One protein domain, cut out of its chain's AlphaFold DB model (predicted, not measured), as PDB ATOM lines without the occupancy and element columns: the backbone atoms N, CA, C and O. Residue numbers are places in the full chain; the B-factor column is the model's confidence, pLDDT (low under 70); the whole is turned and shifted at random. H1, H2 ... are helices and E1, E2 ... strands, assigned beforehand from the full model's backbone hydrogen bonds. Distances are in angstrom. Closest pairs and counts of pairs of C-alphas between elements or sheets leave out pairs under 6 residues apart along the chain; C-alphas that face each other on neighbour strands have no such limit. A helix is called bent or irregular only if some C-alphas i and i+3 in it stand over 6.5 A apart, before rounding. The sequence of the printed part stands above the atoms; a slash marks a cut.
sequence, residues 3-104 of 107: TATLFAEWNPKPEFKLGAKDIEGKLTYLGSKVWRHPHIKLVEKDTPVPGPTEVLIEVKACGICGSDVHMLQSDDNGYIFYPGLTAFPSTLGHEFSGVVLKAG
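This is residues 3 to 104 of the 107 residues of the protein "Alcohol dehydrogenase catalytic domain-containing protein" of Dehalococcoidia bacterium (UniProt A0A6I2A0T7). Two separate antiparallel strand pairs make an elongated body: hairpin E1 and E2 near the middle, with short helix H1 beside it, and the bent pair E3 and E4 at one end. Loop residues 11 to 34 reach the other end. The 102 printed residues run E1, E2, E3, H1, E4, mostly strand, with under half in named elements. The whole is only just loose, close to compact, radius of gyration of the C-alphas 15.6 A, spans 47 by 27 by 21 A.

E1, residues 3 to 10, and E2, residues 35 to 44, are antiparallel at 151 degrees; N 5 and O 41 are 2.9 A apart. E3, residues 55 to 63, and E4, residues 95 to 103, are antiparallel at 160 degrees; N 58 and O 99 are 2.8 A apart. E1 and E3 are apart. In H1, residues 66 to 72, every O i to N i+4 pair is within hydrogen-bond range; its closest C-alphas to E2 are Leu 72 and Pro 38, 5.3 A.

E1 spans 21.5 A from C-alpha 3 (30.739, 31.857, -24.794), E2 23.0 A, E3 20.4 A, H1 10.0 A, and E4 20.7 A to C-alpha 103 (36.403, 18.615, -9.432).

The printed part has no cut. Links E1 to E2 and H1 to E4 are long. No printed residue is under 70.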
ATOM      1  N   THR A   3      32.063  31.822 -25.434       97.88
ATOM      2  CA  THR A   3      30.739  31.857 -24.794       97.88
ATOM      3  C   THR A   3      29.795  32.822 -25.501       97.88
ATOM      4  O   THR A   3      30.231  33.897 -25.907       97.88
ATOM      5  N   ALA A   4      28.504  32.489 -25.585       98.19
ATOM      6  CA  ALA A   4      27.466  33.438 -25.982       98.19
ATOM      7  C   ALA A   4      27.188  34.402 -24.819       98.19
ATOM      8  O   ALA A   4      26.625  34.015 -23.796       98.19
ATOM      9  N   THR A   5      27.641  35.647 -24.946       98.69
ATOM     10  CA  THR A   5      27.508  36.676 -23.911       98.69
ATOM     11  C   THR A   5      26.572  37.772 -24.394       98.69
ATOM     12  O   THR A   5      26.787  38.338 -25.466       98.69
ATOM     13  N   LEU A   6      25.548  38.065 -23.593       98.75
ATOM     14  CA  LEU A   6      24.640  39.179 -23.812       98.75
ATOM     15  C   LEU A   6      25.216  40.450 -23.200       98.75
ATOM     16  O   LEU A   6      25.685  40.452 -22.061       98.75
ATOM     17  N   PHE A   7      25.147  41.522 -23.975       98.81
ATOM     18  CA  PHE A   7      25.489  42.884 -23.608       98.81
ATOM     19  C   PHE A   7      24.238  43.745 -23.731       98.81
ATOM     20  O   PHE A   7      23.439  43.539 -24.642       98.81
ATOM     21  N   ALA A   8      24.096  44.725 -22.849       98.75
ATOM     22  CA  ALA A   8      23.090  45.770 -22.951       98.75
ATOM     23  C   ALA A   8      23.617  47.038 -22.269       98.75
ATOM     24  O   ALA A   8      24.530  46.984 -21.443       98.75
ATOM     25  N   GLU A   9      23.044  48.178 -22.622       98.69
ATOM     26  CA  GLU A   9      23.370  49.481 -22.060       98.69
ATOM     27  C   GLU A   9      22.576  49.706 -20.773       98.69
ATOM     28  O   GLU A   9      21.363  49.489 -20.738       98.69
ATOM     29  N   TRP A  10      23.245  50.172 -19.717       98.69
ATOM     30  CA  TRP A  10      22.559  50.691 -18.538       98.69
ATOM     31  C   TRP A  10      21.959  52.058 -18.885       98.69
ATOM     32  O   TRP A  10      22.675  53.058 -18.929       98.69
ATOM     33  N   ASN A  11      20.656  52.103 -19.161       98.69
ATOM     34  CA  ASN A  11      19.942  53.329 -19.514       98.69
ATOM     35  C   ASN A  11      18.545  53.328 -18.870       98.69
ATOM     36  O   ASN A  11      17.563  53.042 -19.555       98.69
ATOM     37  N   PRO A  12      18.441  53.579 -17.551       98.56
ATOM     38  CA  PRO A  12      17.183  53.455 -16.829       98.56
ATOM     39  C   PRO A  12      16.087  54.396 -17.315       98.56
ATOM     40  O   PRO A  12      16.336  55.563 -17.617       98.56
ATOM     41  N   LYS A  13      14.845  53.899 -17.316       98.50
ATOM     42  CA  LYS A  13      13.664  54.733 -17.566       98.50
ATOM     43  C   LYS A  13      13.564  55.838 -16.501       98.50
ATOM     44  O   LYS A  13      13.957  55.598 -15.360       98.50
ATOM     45  N   PRO A  14      12.997  57.018 -16.816       97.50
ATOM     46  CA  PRO A  14      12.933  58.140 -15.874       97.50
ATOM     47  C   PRO A  14      12.261  57.816 -14.530       97.50
ATOM     48  O   PRO A  14      12.600  58.418 -13.515       97.50
ATOM     49  N   GLU A  15      11.312  56.875 -14.501       95.81
ATOM     50  CA  GLU A  15      10.628  56.455 -13.274       95.81
ATOM     51  C   GLU A  15      11.416  55.450 -12.419       95.81
ATOM     52  O   GLU A  15      11.005  55.143 -11.295       95.81
ATOM     53  N   PHE A  16      12.518  54.902 -12.938       98.12
ATOM     54  CA  PHE A  16      13.320  53.913 -12.231       98.12
ATOM     55  C   PHE A  16      14.019  54.538 -11.020       98.12
ATOM     56  O   PHE A  16      14.592  55.624 -11.081       98.12
ATOM     57  N   LYS A  17      14.007  53.804  -9.907       97.81
ATOM     58  CA  LYS A  17      14.772  54.119  -8.702       97.81
ATOM     59  C   LYS A  17      15.611  52.906  -8.350       97.81
ATOM     60  O   LYS A  17      15.084  51.795  -8.336       97.81
ATOM     61  N   LEU A  18      16.883  53.137  -8.039       97.62
ATOM     62  CA  LEU A  18      17.810  52.076  -7.665       97.62
ATOM     63  C   LEU A  18      17.280  51.331  -6.429       97.62
ATOM     64  O   LEU A  18      17.075  51.933  -5.371       97.62
ATOM     65  N   GLY A  19      17.015  50.033  -6.575       97.06
ATOM     66  CA  GLY A  19      16.566  49.188  -5.477       97.06
ATOM     67  C   GLY A  19      17.682  48.908  -4.469       97.06
ATOM     68  O   GLY A  19      18.862  48.976  -4.790       97.06
ATOM     69  N   ALA A  20      17.319  48.497  -3.249       97.75
ATOM     70  CA  ALA A  20      18.288  48.211  -2.179       97.75
ATOM     71  C   ALA A  20      19.299  47.092  -2.510       97.75
ATOM     72  O   ALA A  20      20.317  46.964  -1.836       97.75
ATOM     73  N   LYS A  21      18.999  46.259  -3.514       97.88
ATOM     74  CA  LYS A  21      19.864  45.169  -3.993       97.88
ATOM     75  C   LYS A  21      20.421  45.416  -5.395       97.88
ATOM     76  O   LYS A  21      21.139  44.565  -5.911       97.88
ATOM     77  N   ASP A  22      20.065  46.536  -6.016       98.44
ATOM     78  CA  ASP A  22      20.593  46.895  -7.323       98.44
ATOM     79  C   ASP A  22      22.015  47.443  -7.168       98.44
ATOM     80  O   ASP A  22      22.373  48.033  -6.147       98.44
ATOM     81  N   ILE A  23      22.827  47.256  -8.202       98.56
ATOM     82  CA  ILE A  23      24.170  47.821  -8.294       98.56
ATOM     83  C   ILE A  23      24.189  48.679  -9.549       98.56
ATOM     84  O   ILE A  23      24.107  48.156 -10.661       98.56
ATOM     85  N   GLU A  24      24.294  49.992  -9.364       98.38
ATOM     86  CA  GLU A  24      24.268  50.948 -10.466       98.38
ATOM     87  C   GLU A  24      25.294  50.589 -11.552       98.38
ATOM     88  O   GLU A  24      26.457  50.283 -11.269       98.38
ATOM     89  N   GLY A  25      24.836  50.564 -12.804       98.06
ATOM     90  CA  GLY A  25      25.650  50.216 -13.968       98.06
ATOM     91  C   GLY A  25      25.962  48.726 -14.129       98.06
ATOM     92  O   GLY A  25      26.642  48.369 -15.087       98.06
ATOM     93  N   LYS A  26      25.525  47.851 -13.210       98.25
ATOM     94  CA  LYS A  26      25.961  46.441 -13.174       98.25
ATOM     95  C   LYS A  26      24.835  45.432 -13.013       98.25
ATOM     96  O   LYS A  26      24.872  44.399 -13.669       98.25
ATOM     97  N   LEU A  27      23.875  45.683 -12.126       98.69
ATOM     98  CA  LEU A  27      22.846  44.715 -11.749       98.69
ATOM     99  C   LEU A  27      21.553  45.428 -11.366       98.69
ATOM    100  O   LEU A  27      21.576  46.400 -10.616       98.69
ATOM    101  N   THR A  28      20.420  44.907 -11.827       98.69
ATOM    102  CA  THR A  28      19.107  45.334 -11.339       98.69
ATOM    103  C   THR A  28      18.137  44.164 -11.226       98.69
ATOM    104  O   THR A  28      18.206  43.203 -11.992       98.69
ATOM    105  N   TYR A  29      17.206  44.256 -10.281       98.50
ATOM    106  CA  TYR A  29      16.056  43.361 -10.159       98.50
ATOM    107  C   TYR A  29      14.900  43.715 -11.108       98.50
ATOM    108  O   TYR A  29      13.926  42.965 -11.164       98.50
ATOM    109  N   LEU A  30      14.998  44.829 -11.842       98.56
ATOM    110  CA  LEU A  30      13.962  45.351 -12.739       98.56
ATOM    111  C   LEU A  30      14.498  45.507 -14.173       98.56
ATOM    112  O   LEU A  30      14.540  46.613 -14.711       98.56
ATOM    113  N   GLY A  31      14.924  44.407 -14.801       98.56
ATOM    114  CA  GLY A  31      15.661  44.416 -16.071       98.56
ATOM    115  C   GLY A  31      15.042  45.272 -17.186       98.56
ATOM    116  O   GLY A  31      15.721  46.131 -17.748       98.56
ATOM    117  N   SER A  32      13.739  45.124 -17.445       98.62
ATOM    118  CA  SER A  32      13.004  45.867 -18.489       98.62
ATOM    119  C   SER A  32      12.813  47.364 -18.207       98.62
ATOM    120  O   SER A  32      12.325  48.121 -19.054       98.62
ATOM    121  N   LYS A  33      13.187  47.821 -17.007       98.69
ATOM    122  CA  LYS A  33      13.217  49.238 -16.629       98.69
ATOM    123  C   LYS A  33      14.598  49.869 -16.794       98.69
ATOM    124  O   LYS A  33      14.694  51.087 -16.673       98.69
ATOM    125  N   VAL A  34      15.635  49.071 -17.064       98.81
ATOM    126  CA  VAL A  34      17.037  49.512 -17.015       98.81
ATOM    127  C   VAL A  34      17.806  49.237 -18.296       98.81
ATOM    128  O   VAL A  34      18.453  50.136 -18.827       98.81
ATOM    129  N   TRP A  35      17.783  47.996 -18.773       98.88
ATOM    130  CA  TRP A  35      18.685  47.568 -19.831       98.88
ATOM    131  C   TRP A  35      18.121  47.882 -21.212       98.88
ATOM    132  O   TRP A  35      16.957  47.582 -21.498       98.88
ATOM    133  N   ARG A  36      18.966  48.455 -22.073       98.75
ATOM    134  CA  ARG A  36      18.601  48.916 -23.415       98.75
ATOM    135  C   ARG A  36      19.564  48.390 -24.486       98.75
ATOM    136  O   ARG A  36      20.730  48.138 -24.202       98.75
ATOM    137  N   HIS A  37      19.072  48.222 -25.711       98.69
ATOM    138  CA  HIS A  37      19.819  47.772 -26.894       98.69
ATOM    139  C   HIS A  37      20.586  46.448 -26.679       98.69
ATOM    140  O   HIS A  37      21.811  46.387 -26.866       98.69
ATOM    141  N   PRO A  38      19.884  45.374 -26.264       98.75
ATOM    142  CA  PRO A  38      20.515  44.088 -26.018       98.75
ATOM    143  C   PRO A  38      21.118  43.507 -27.302       98.75
ATOM    144  O   PRO A  38      20.542  43.594 -28.385       98.75
ATOM    145  N   HIS A  39      22.275  42.868 -27.181       98.69
ATOM    146  CA  HIS A  39      22.889  42.124 -28.274       98.69
ATOM    147  C   HIS A  39      23.782  41.004 -27.740       98.69
ATOM    148  O   HIS A  39      24.368  41.113 -26.664       98.69
ATOM    149  N   ILE A  40      23.921  39.924 -28.509       98.44
ATOM    150  CA  ILE A  40      24.790  38.794 -28.160       98.44
ATOM    151  C   ILE A  40      26.046  38.813 -29.021       98.44
ATOM    152  O   ILE A  40      25.996  39.050 -30.227       98.44
ATOM    153  N   LYS A  41      27.183  38.513 -28.392       98.44
ATOM    154  CA  LYS A  41      28.454  38.240 -29.067       98.44
ATOM    155  C   LYS A  41      29.028  36.919 -28.577       98.44
ATOM    156  O   LYS A  41      28.842  36.537 -27.422       98.44
ATOM    157  N   LEU A  42      29.776  36.250 -29.450       98.31
ATOM    158  CA  LEU A  42      30.694  35.202 -29.021       98.31
ATOM    159  C   LEU A  42      31.940  35.868 -28.436       98.31
ATOM    160  O   LEU A  42      32.623  36.620 -29.126       98.31
ATOM    161  N   VAL A  43      32.209  35.606 -27.161       98.38
ATOM    162  CA  VAL A  43      33.322  36.194 -26.407       98.38
ATOM    163  C   VAL A  43      34.303  35.096 -26.023       98.38
ATOM    164  O   VAL A  43      33.889  34.061 -25.498       98.38
ATOM    165  N   GLU A  44      35.590  35.322 -26.280       98.19
ATOM    166  CA  GLU A  44      36.667  34.473 -25.765       98.19
ATOM    167  C   GLU A  44      36.868  34.726 -24.270       98.19
ATOM    168  O   GLU A  44      36.934  35.870 -23.822       98.19
ATOM    169  N   LYS A  45      36.963  33.646 -23.500       96.69
ATOM    170  CA  LYS A  45      37.207  33.647 -22.056       96.69
ATOM    171  C   LYS A  45      38.191  32.549 -21.692       96.69
ATOM    172  O   LYS A  45      38.234  31.510 -22.358       96.69
ATOM    173  N   ASP A  46      38.929  32.733 -20.611       97.31
ATOM    174  CA  ASP A  46      39.753  31.663 -20.058       97.31
ATOM    175  C   ASP A  46      38.878  30.510 -19.554       97.31
ATOM    176  O   ASP A  46      37.742  30.704 -19.110       97.31
ATOM    177  N   THR A  47      39.398  29.287 -19.644       96.50
ATOM    178  CA  THR A  47      38.738  28.122 -19.044       96.50
ATOM    179  C   THR A  47      38.806  28.261 -17.521       96.50
ATOM    180  O   THR A  47      39.914  28.370 -16.987       96.50
ATOM    181  N   PRO A  48      37.668  28.254 -16.802       95.44
ATOM    182  CA  PRO A  48      37.679  28.458 -15.363       95.44
ATOM    183  C   PRO A  48      38.371  27.299 -14.641       95.44
ATOM    184  O   PRO A  48      38.288  26.137 -15.045       95.44
ATOM    185  N   VAL A  49      39.047  27.625 -13.541       95.81
ATOM    186  CA  VAL A  49      39.647  26.641 -12.637       95.81
ATOM    187  C   VAL A  49      38.704  26.478 -11.444       95.81
ATOM    188  O   VAL A  49      38.475  27.468 -10.755       95.81
ATOM    189  N   PRO A  50      38.158  25.274 -11.187       97.06
ATOM    190  CA  PRO A  50      37.205  25.091 -10.098       97.06
ATOM    191  C   PRO A  50      37.896  25.249  -8.739       97.06
ATOM    192  O   PRO A  50      38.973  24.679  -8.518       97.06
ATOM    193  N   GLY A  51      37.264  25.998  -7.834       96.56
ATOM    194  CA  GLY A  51      37.608  26.054  -6.416       96.56
ATOM    195  C   GLY A  51      37.301  24.741  -5.676       96.56
ATOM    196  O   GLY A  51      36.781  23.798  -6.276       96.56
ATOM    197  N   PRO A  52      37.606  24.643  -4.366       96.94
ATOM    198  CA  PRO A  52      37.549  23.380  -3.614       96.94
ATOM    199  C   PRO A  52      36.195  22.655  -3.634       96.94
ATOM    200  O   PRO A  52      36.165  21.429  -3.595       96.94
ATOM    201  N   THR A  53      35.088  23.392  -3.722       96.62
ATOM    202  CA  THR A  53      33.712  22.861  -3.721       96.62
ATOM    203  C   THR A  53      33.021  22.967  -5.082       96.62
ATOM    204  O   THR A  53      31.805  22.814  -5.171       96.62
ATOM    205  N   GLU A  54      33.764  23.282  -6.139       97.75
ATOM    206  CA  GLU A  54      33.223  23.523  -7.477       97.75
ATOM    207  C   GLU A  54      33.611  22.396  -8.441       97.75
ATOM    208  O   GLU A  54      34.541  21.617  -8.204       97.75
ATOM    209  N   VAL A  55      32.911  22.322  -9.571       97.75
ATOM    210  CA  VAL A  55      33.237  21.422 -10.679       97.75
ATOM    211  C   VAL A  55      33.335  22.208 -11.981       97.75
ATOM    212  O   VAL A  55      32.553  23.121 -12.233       97.75
ATOM    213  N   LEU A  56      34.292  21.833 -12.827       98.00
ATOM    214  CA  LEU A  56      34.370  22.279 -14.212       98.00
ATOM    215  C   LEU A  56      33.576  21.307 -15.081       98.00
ATOM    216  O   LEU A  56      33.913  20.122 -15.151       98.00
ATOM    217  N   ILE A  57      32.554  21.819 -15.762       98.31
ATOM    218  CA  ILE A  57      31.693  21.041 -16.652       98.31
ATOM    219  C   ILE A  57      31.997  21.413 -18.104       98.31
ATOM    220  O   ILE A  57      31.968  22.583 -18.477       98.31
ATOM    221  N   GLU A  58      32.242  20.405 -18.938       97.88
ATOM    222  CA  GLU A  58      32.188  20.546 -20.389       97.88
ATOM    223  C   GLU A  58      30.730  20.463 -20.837       97.88
ATOM    224  O   GLU A  58      30.140  19.380 -20.891       97.88
ATOM    225  N   VAL A  59      30.136  21.617 -21.133       98.06
ATOM    226  CA  VAL A  59      28.756  21.700 -21.623       98.06
ATOM    227  C   VAL A  59      28.647  20.994 -22.978       98.06
ATOM    228  O   VAL A  59      29.379  21.322 -23.911       98.06
ATOM    229  N   LYS A  60      27.732  20.023 -23.090       98.25
ATOM    230  CA  LYS A  60      27.461  19.267 -24.330       98.25
ATOM    231  C   LYS A  60      26.190  19.734 -25.033       98.25
ATOM    232  O   LYS A  60      26.129  19.695 -26.257       98.25
ATOM    233  N   ALA A  61      25.201  20.191 -24.270       98.25
ATOM    234  CA  ALA A  61      23.969  20.775 -24.783       98.25
ATOM    235  C   ALA A  61      23.449  21.846 -23.814       98.25
ATOM    236  O   ALA A  61      23.630  21.721 -22.604       98.25
ATOM    237  N   CYS A  62      22.789  22.876 -24.345       98.56
ATOM    238  CA  CYS A  62      22.041  23.865 -23.572       98.56
ATOM    239  C   CYS A  62      20.773  24.247 -24.339       98.56
ATOM    240  O   CYS A  62      20.858  24.607 -25.514       98.56
ATOM    241  N   GLY A  63      19.618  24.150 -23.685       98.38
ATOM    242  CA  GLY A  63      18.355  24.673 -24.192       98.38
ATOM    243  C   GLY A  63      18.351  26.200 -24.217       98.38
ATOM    244  O   GLY A  63      19.116  26.850 -23.499       98.38
ATOM    245  N   ILE A  64      17.495  26.761 -25.073       98.38
ATOM    246  CA  ILE A  64      17.178  28.191 -25.088       98.38
ATOM    247  C   ILE A  64      15.840  28.356 -24.373       98.38
ATOM    248  O   ILE A  64      14.813  27.889 -24.870       98.38
ATOM    249  N   CYS A  65      15.851  29.052 -23.240       98.00
ATOM    250  CA  CYS A  65      14.643  29.355 -22.491       98.00
ATOM    251  C   CYS A  65      13.932  30.583 -23.084       98.00
ATOM    252  O   CYS A  65      14.555  31.474 -23.669       98.00
ATOM    253  N   GLY A  66      12.623  30.712 -22.855       98.19
ATOM    254  CA  GLY A  66      11.889  31.937 -23.203       98.19
ATOM    255  C   GLY A  66      12.447  33.190 -22.510       98.19
ATOM    256  O   GLY A  66      12.379  34.286 -23.061       98.19
ATOM    257  N   SER A  67      13.062  33.040 -21.332       98.06
ATOM    258  CA  SER A  67      13.748  34.139 -20.641       98.06
ATOM    259  C   SER A  67      15.001  34.610 -21.384       98.06
ATOM    260  O   SER A  67      15.221  35.816 -21.461       98.06
ATOM    261  N   ASP A  68      15.775  33.703 -21.992       98.50
ATOM    262  CA  ASP A  68      16.931  34.059 -22.823       98.50
ATOM    263  C   ASP A  68      16.485  34.887 -24.035       98.50
ATOM    264  O   ASP A  68      17.081  35.921 -24.344       98.50
ATOM    265  N   VAL A  69      15.376  34.479 -24.669       98.56
ATOM    266  CA  VAL A  69      14.754  35.226 -25.770       98.56
ATOM    267  C   VAL A  69      14.313  36.612 -25.302       98.56
ATOM    268  O   VAL A  69      14.666  37.602 -25.933       98.56
ATOM    269  N   HIS A  70      13.605  36.721 -24.176       98.62
ATOM    270  CA  HIS A  70      13.135  38.011 -23.656       98.62
ATOM    271  C   HIS A  70      14.255  38.928 -23.139       98.62
ATOM    272  O   HIS A  70      14.063  40.143 -23.090       98.62
ATOM    273  N   MET A  71      15.410  38.389 -22.736       98.75
ATOM    274  CA  MET A  71      16.586  39.203 -22.406       98.75
ATOM    275  C   MET A  71      17.234  39.801 -23.663       98.75
ATOM    276  O   MET A  71      17.809  40.884 -23.582       98.75
ATOM    277  N   LEU A  72      17.133  39.125 -24.816       98.56
ATOM    278  CA  LEU A  72      17.637  39.610 -26.105       98.56
ATOM    279  C   LEU A  72      16.620  40.454 -26.887       98.56
ATOM    280  O   LEU A  72      17.000  41.313 -27.677       98.56
ATOM    281  N   GLN A  73      15.328  40.202 -26.713       98.56
ATOM    282  CA  GLN A  73      14.265  40.944 -27.380       98.56
ATOM    283  C   GLN A  73      14.083  42.320 -26.737       98.56
ATOM    284  O   GLN A  73      14.211  42.458 -25.521       98.56
ATOM    285  N   SER A  74      13.749  43.326 -27.550       98.19
ATOM    286  CA  SER A  74      13.497  44.687 -27.074       98.19
ATOM    287  C   SER A  74      12.205  45.299 -27.616       98.19
ATOM    288  O   SER A  74      11.711  44.884 -28.665       98.19
ATOM    289  N   ASP A  75      11.655  46.263 -26.865       98.31
ATOM    290  CA  ASP A  75      10.558  47.132 -27.313       98.31
ATOM    291  C   ASP A  75      11.031  48.132 -28.381       98.31
ATOM    292  O   ASP A  75      12.223  48.236 -28.667       98.31
ATOM    293  N   ASP A  76      10.106  48.908 -28.954       98.19
ATOM    294  CA  ASP A  76      10.429  49.926 -29.970       98.19
ATOM    295  C   ASP A  76      11.392  51.011 -29.456       98.19
ATOM    296  O   ASP A  76      12.055  51.696 -30.234       98.19
ATOM    297  N   ASN A  77      11.494  51.169 -28.132       98.00
ATOM    298  CA  ASN A  77      12.445  52.070 -27.500       98.00
ATOM    299  C   ASN A  77      13.772  51.375 -27.173       98.00
ATOM    300  O   ASN A  77      14.676  52.037 -26.674       98.00
ATOM    301  N   GLY A  78      13.931  50.082 -27.448       98.50
ATOM    302  CA  GLY A  78      15.147  49.312 -27.225       98.50
ATOM    303  C   GLY A  78      15.266  48.682 -25.836       98.50
ATOM    304  O   GLY A  78      16.309  48.096 -25.558       98.50
ATOM    305  N   TYR A  79      14.269  48.778 -24.952       98.75
ATOM    306  CA  TYR A  79      14.335  48.159 -23.619       98.75
ATOM    307  C   TYR A  79      14.057  46.666 -23.683       98.75
ATOM    308  O   TYR A  79      13.138  46.249 -24.388       98.75
ATOM    309  N   ILE A  80      14.801  45.867 -22.913       98.75
ATOM    310  CA  ILE A  80      14.600  44.413 -22.897       98.75
ATOM    311  C   ILE A  80      13.192  44.036 -22.417       98.75
ATOM    312  O   ILE A  80      12.607  44.723 -21.578       98.75
ATOM    313  N   PHE A  81      12.662  42.903 -22.878       98.69
ATOM    314  CA  PHE A  81      11.363  42.403 -22.405       98.69
ATOM    315  C   PHE A  81      11.439  41.730 -21.036       98.69
ATOM    316  O   PHE A  81      10.477  41.785 -20.268       98.69
ATOM    317  N   TYR A  82      12.569  41.101 -20.704       98.69
ATOM    318  CA  TYR A  82      12.701  40.363 -19.451       98.69
ATOM    319  C   TYR A  82      12.657  41.304 -18.229       98.69
ATOM    320  O   TYR A  82      13.520  42.174 -18.087       98.69
ATOM    321  N   PRO A  83      11.683  41.146 -17.312       98.44
ATOM    322  CA  PRO A  83      11.455  42.123 -16.247       98.44
ATOM    323  C   PRO A  83      12.294  41.880 -14.988       98.44
ATOM    324  O   PRO A  83      12.292  42.723 -14.098       98.44
ATOM    325  N   GLY A  84      12.949  40.722 -14.877       98.19
ATOM    326  CA  GLY A  84      13.536  40.248 -13.628       98.19
ATOM    327  C   GLY A  84      14.991  40.654 -13.398       98.19
ATOM    328  O   GLY A  84      15.528  41.582 -14.010       98.19
ATOM    329  N   LEU A  85      15.625  39.897 -12.502       98.50
ATOM    330  CA  LEU A  85      17.031  40.038 -12.138       98.50
ATOM    331  C   LEU A  85      17.941  39.854 -13.352       98.50
ATOM    332  O   LEU A  85      17.929  38.808 -13.993       98.50
ATOM    333  N   THR A  86      18.761  40.862 -13.624       98.62
ATOM    334  CA  THR A  86      19.706  40.877 -14.742       98.62
ATOM    335  C   THR A  86      20.962  41.652 -14.373       98.62
ATOM    336  O   THR A  86      20.907  42.691 -13.713       98.62
ATOM    337  N   ALA A  87      22.105  41.148 -14.829       98.62
ATOM    338  CA  ALA A  87      23.394  41.808 -14.715       98.62
ATOM    339  C   ALA A  87      24.144  41.604 -16.026       98.62
ATOM    340  O   ALA A  87      24.413  40.460 -16.391       98.62
ATOM    341  N   PHE A  88      24.438  42.681 -16.755       98.50
ATOM    342  CA  PHE A  88      25.099  42.596 -18.054       98.50
ATOM    343  C   PHE A  88      26.467  43.290 -18.033       98.50
ATOM    344  O   PHE A  88      26.621  44.317 -17.369       98.50
ATOM    345  N   PRO A  89      27.469  42.748 -18.753       98.50
ATOM    346  CA  PRO A  89      27.381  41.584 -19.644       98.50
ATOM    347  C   PRO A  89      27.322  40.226 -18.919       98.50
ATOM    348  O   PRO A  89      27.970  40.044 -17.891       98.50
ATOM    349  N   SER A  90      26.596  39.251 -19.481       98.25
ATOM    350  CA  SER A  90      26.466  37.896 -18.909       98.25
ATOM    351  C   SER A  90      26.503  36.792 -19.964       98.25
ATOM    352  O   SER A  90      25.955  36.947 -21.053       98.25
ATOM    353  N   THR A  91      27.160  35.670 -19.651       98.38
ATOM    354  CA  THR A  91      27.056  34.444 -20.459       98.38
ATOM    355  C   THR A  91      25.682  33.819 -20.225       98.38
ATOM    356  O   THR A  91      25.343  33.519 -19.085       98.38
ATOM    357  N   LEU A  92      24.902  33.647 -21.295       98.06
ATOM    358  CA  LEU A  92      23.558  33.067 -21.224       98.06
ATOM    359  C   LEU A  92      23.587  31.534 -21.229       98.06
ATOM    360  O   LEU A  92      24.614  30.922 -21.530       98.06
ATOM    361  N   GLY A  93      22.423  30.940 -20.957       97.00
ATOM    362  CA  GLY A  93      22.216  29.497 -20.915       97.00
ATOM    363  C   GLY A  93      22.206  28.960 -19.486       97.00
ATOM    364  O   GLY A  93      23.207  29.009 -18.774       97.00
ATOM    365  N   HIS A  94      21.055  28.436 -19.071       98.19
ATOM    366  CA  HIS A  94      20.849  27.849 -17.742       98.19
ATOM    367  C   HIS A  94      20.141  26.485 -17.788       98.19
ATOM    368  O   HIS A  94      19.948  25.855 -16.754       98.19
ATOM    369  N   GLU A  95      19.809  25.995 -18.984       98.38
ATOM    370  CA  GLU A  95      19.166  24.700 -19.221       98.38
ATOM    371  C   GLU A  95      20.165  23.732 -19.869       98.38
ATOM    372  O   GLU A  95      19.990  23.308 -21.012       98.38
ATOM    373  N   PHE A  96      21.270  23.431 -19.180       98.56
ATOM    374  CA  PHE A  96      22.393  22.701 -19.774       98.56
ATOM    375  C   PHE A  96      22.643  21.319 -19.172       98.56
ATOM    376  O   PHE A  96      22.318  21.031 -18.021       98.56
ATOM    377  N   SER A  97      23.294  20.472 -19.968       98.62
ATOM    378  CA  SER A  97      23.878  19.204 -19.539       98.62
ATOM    379  C   SER A  97      25.293  19.047 -20.100       98.62
ATOM    380  O   SER A  97      25.675  19.664 -21.103       98.62
ATOM    381  N   GLY A  98      26.114  18.249 -19.422       98.38
ATOM    382  CA  GLY A  98      27.521  18.112 -19.769       98.38
ATOM    383  C   GLY A  98      28.243  17.048 -18.957       98.38
ATOM    384  O   GLY A  98      27.629  16.295 -18.203       98.38
ATOM    385  N   VAL A  99      29.563  16.997 -19.125       98.50
ATOM    386  CA  VAL A  99      30.442  16.040 -18.442       98.50
ATOM    387  C   VAL A  99      31.350  16.792 -17.477       98.50
ATOM    388  O   VAL A  99      31.909  17.828 -17.829       98.50
ATOM    389  N   VAL A 100      31.522  16.276 -16.261       98.31
ATOM    390  CA  VAL A 100      32.491  16.832 -15.307       98.31
ATOM    391  C   VAL A 100      33.907  16.526 -15.800       98.31
ATOM    392  O   VAL A 100      34.293  15.364 -15.882       98.31
ATOM    393  N   LEU A 101      34.690  17.565 -16.106       97.38
ATOM    394  CA  LEU A 101      36.102  17.431 -16.491       97.38
ATOM    395  C   LEU A 101      37.039  17.443 -15.287       97.38
ATOM    396  O   LEU A 101      38.082  16.791 -15.296       97.38
ATOM    397  N   LYS A 102      36.704  18.234 -14.264       97.50
ATOM    398  CA  LYS A 102      37.529  18.405 -13.065       97.50
ATOM    399  C   LYS A 102      36.656  18.768 -11.871       97.50
ATOM    400  O   LYS A 102      35.771  19.607 -11.999       97.50
ATOM    401  N   ALA A 103      36.950  18.189 -10.715       96.69
ATOM    402  CA  ALA A 103      36.403  18.615  -9.432       96.69
ATOM    403  C   ALA A 103      37.475  19.335  -8.605       96.69
ATOM    404  O   ALA A 103      38.674  19.056  -8.748       96.69
ATOM    405  N   GLY A 104      37.037  20.259  -7.752       94.00
ATOM    406  CA  GLY A 104      37.857  20.832  -6.694       94.00
ATOM    407  C   GLY A 104      38.462  19.748  -5.804       94.00
ATOM    408  O   GLY A 104      37.871  18.687  -5.593       94.00
TER     409      GLY A 104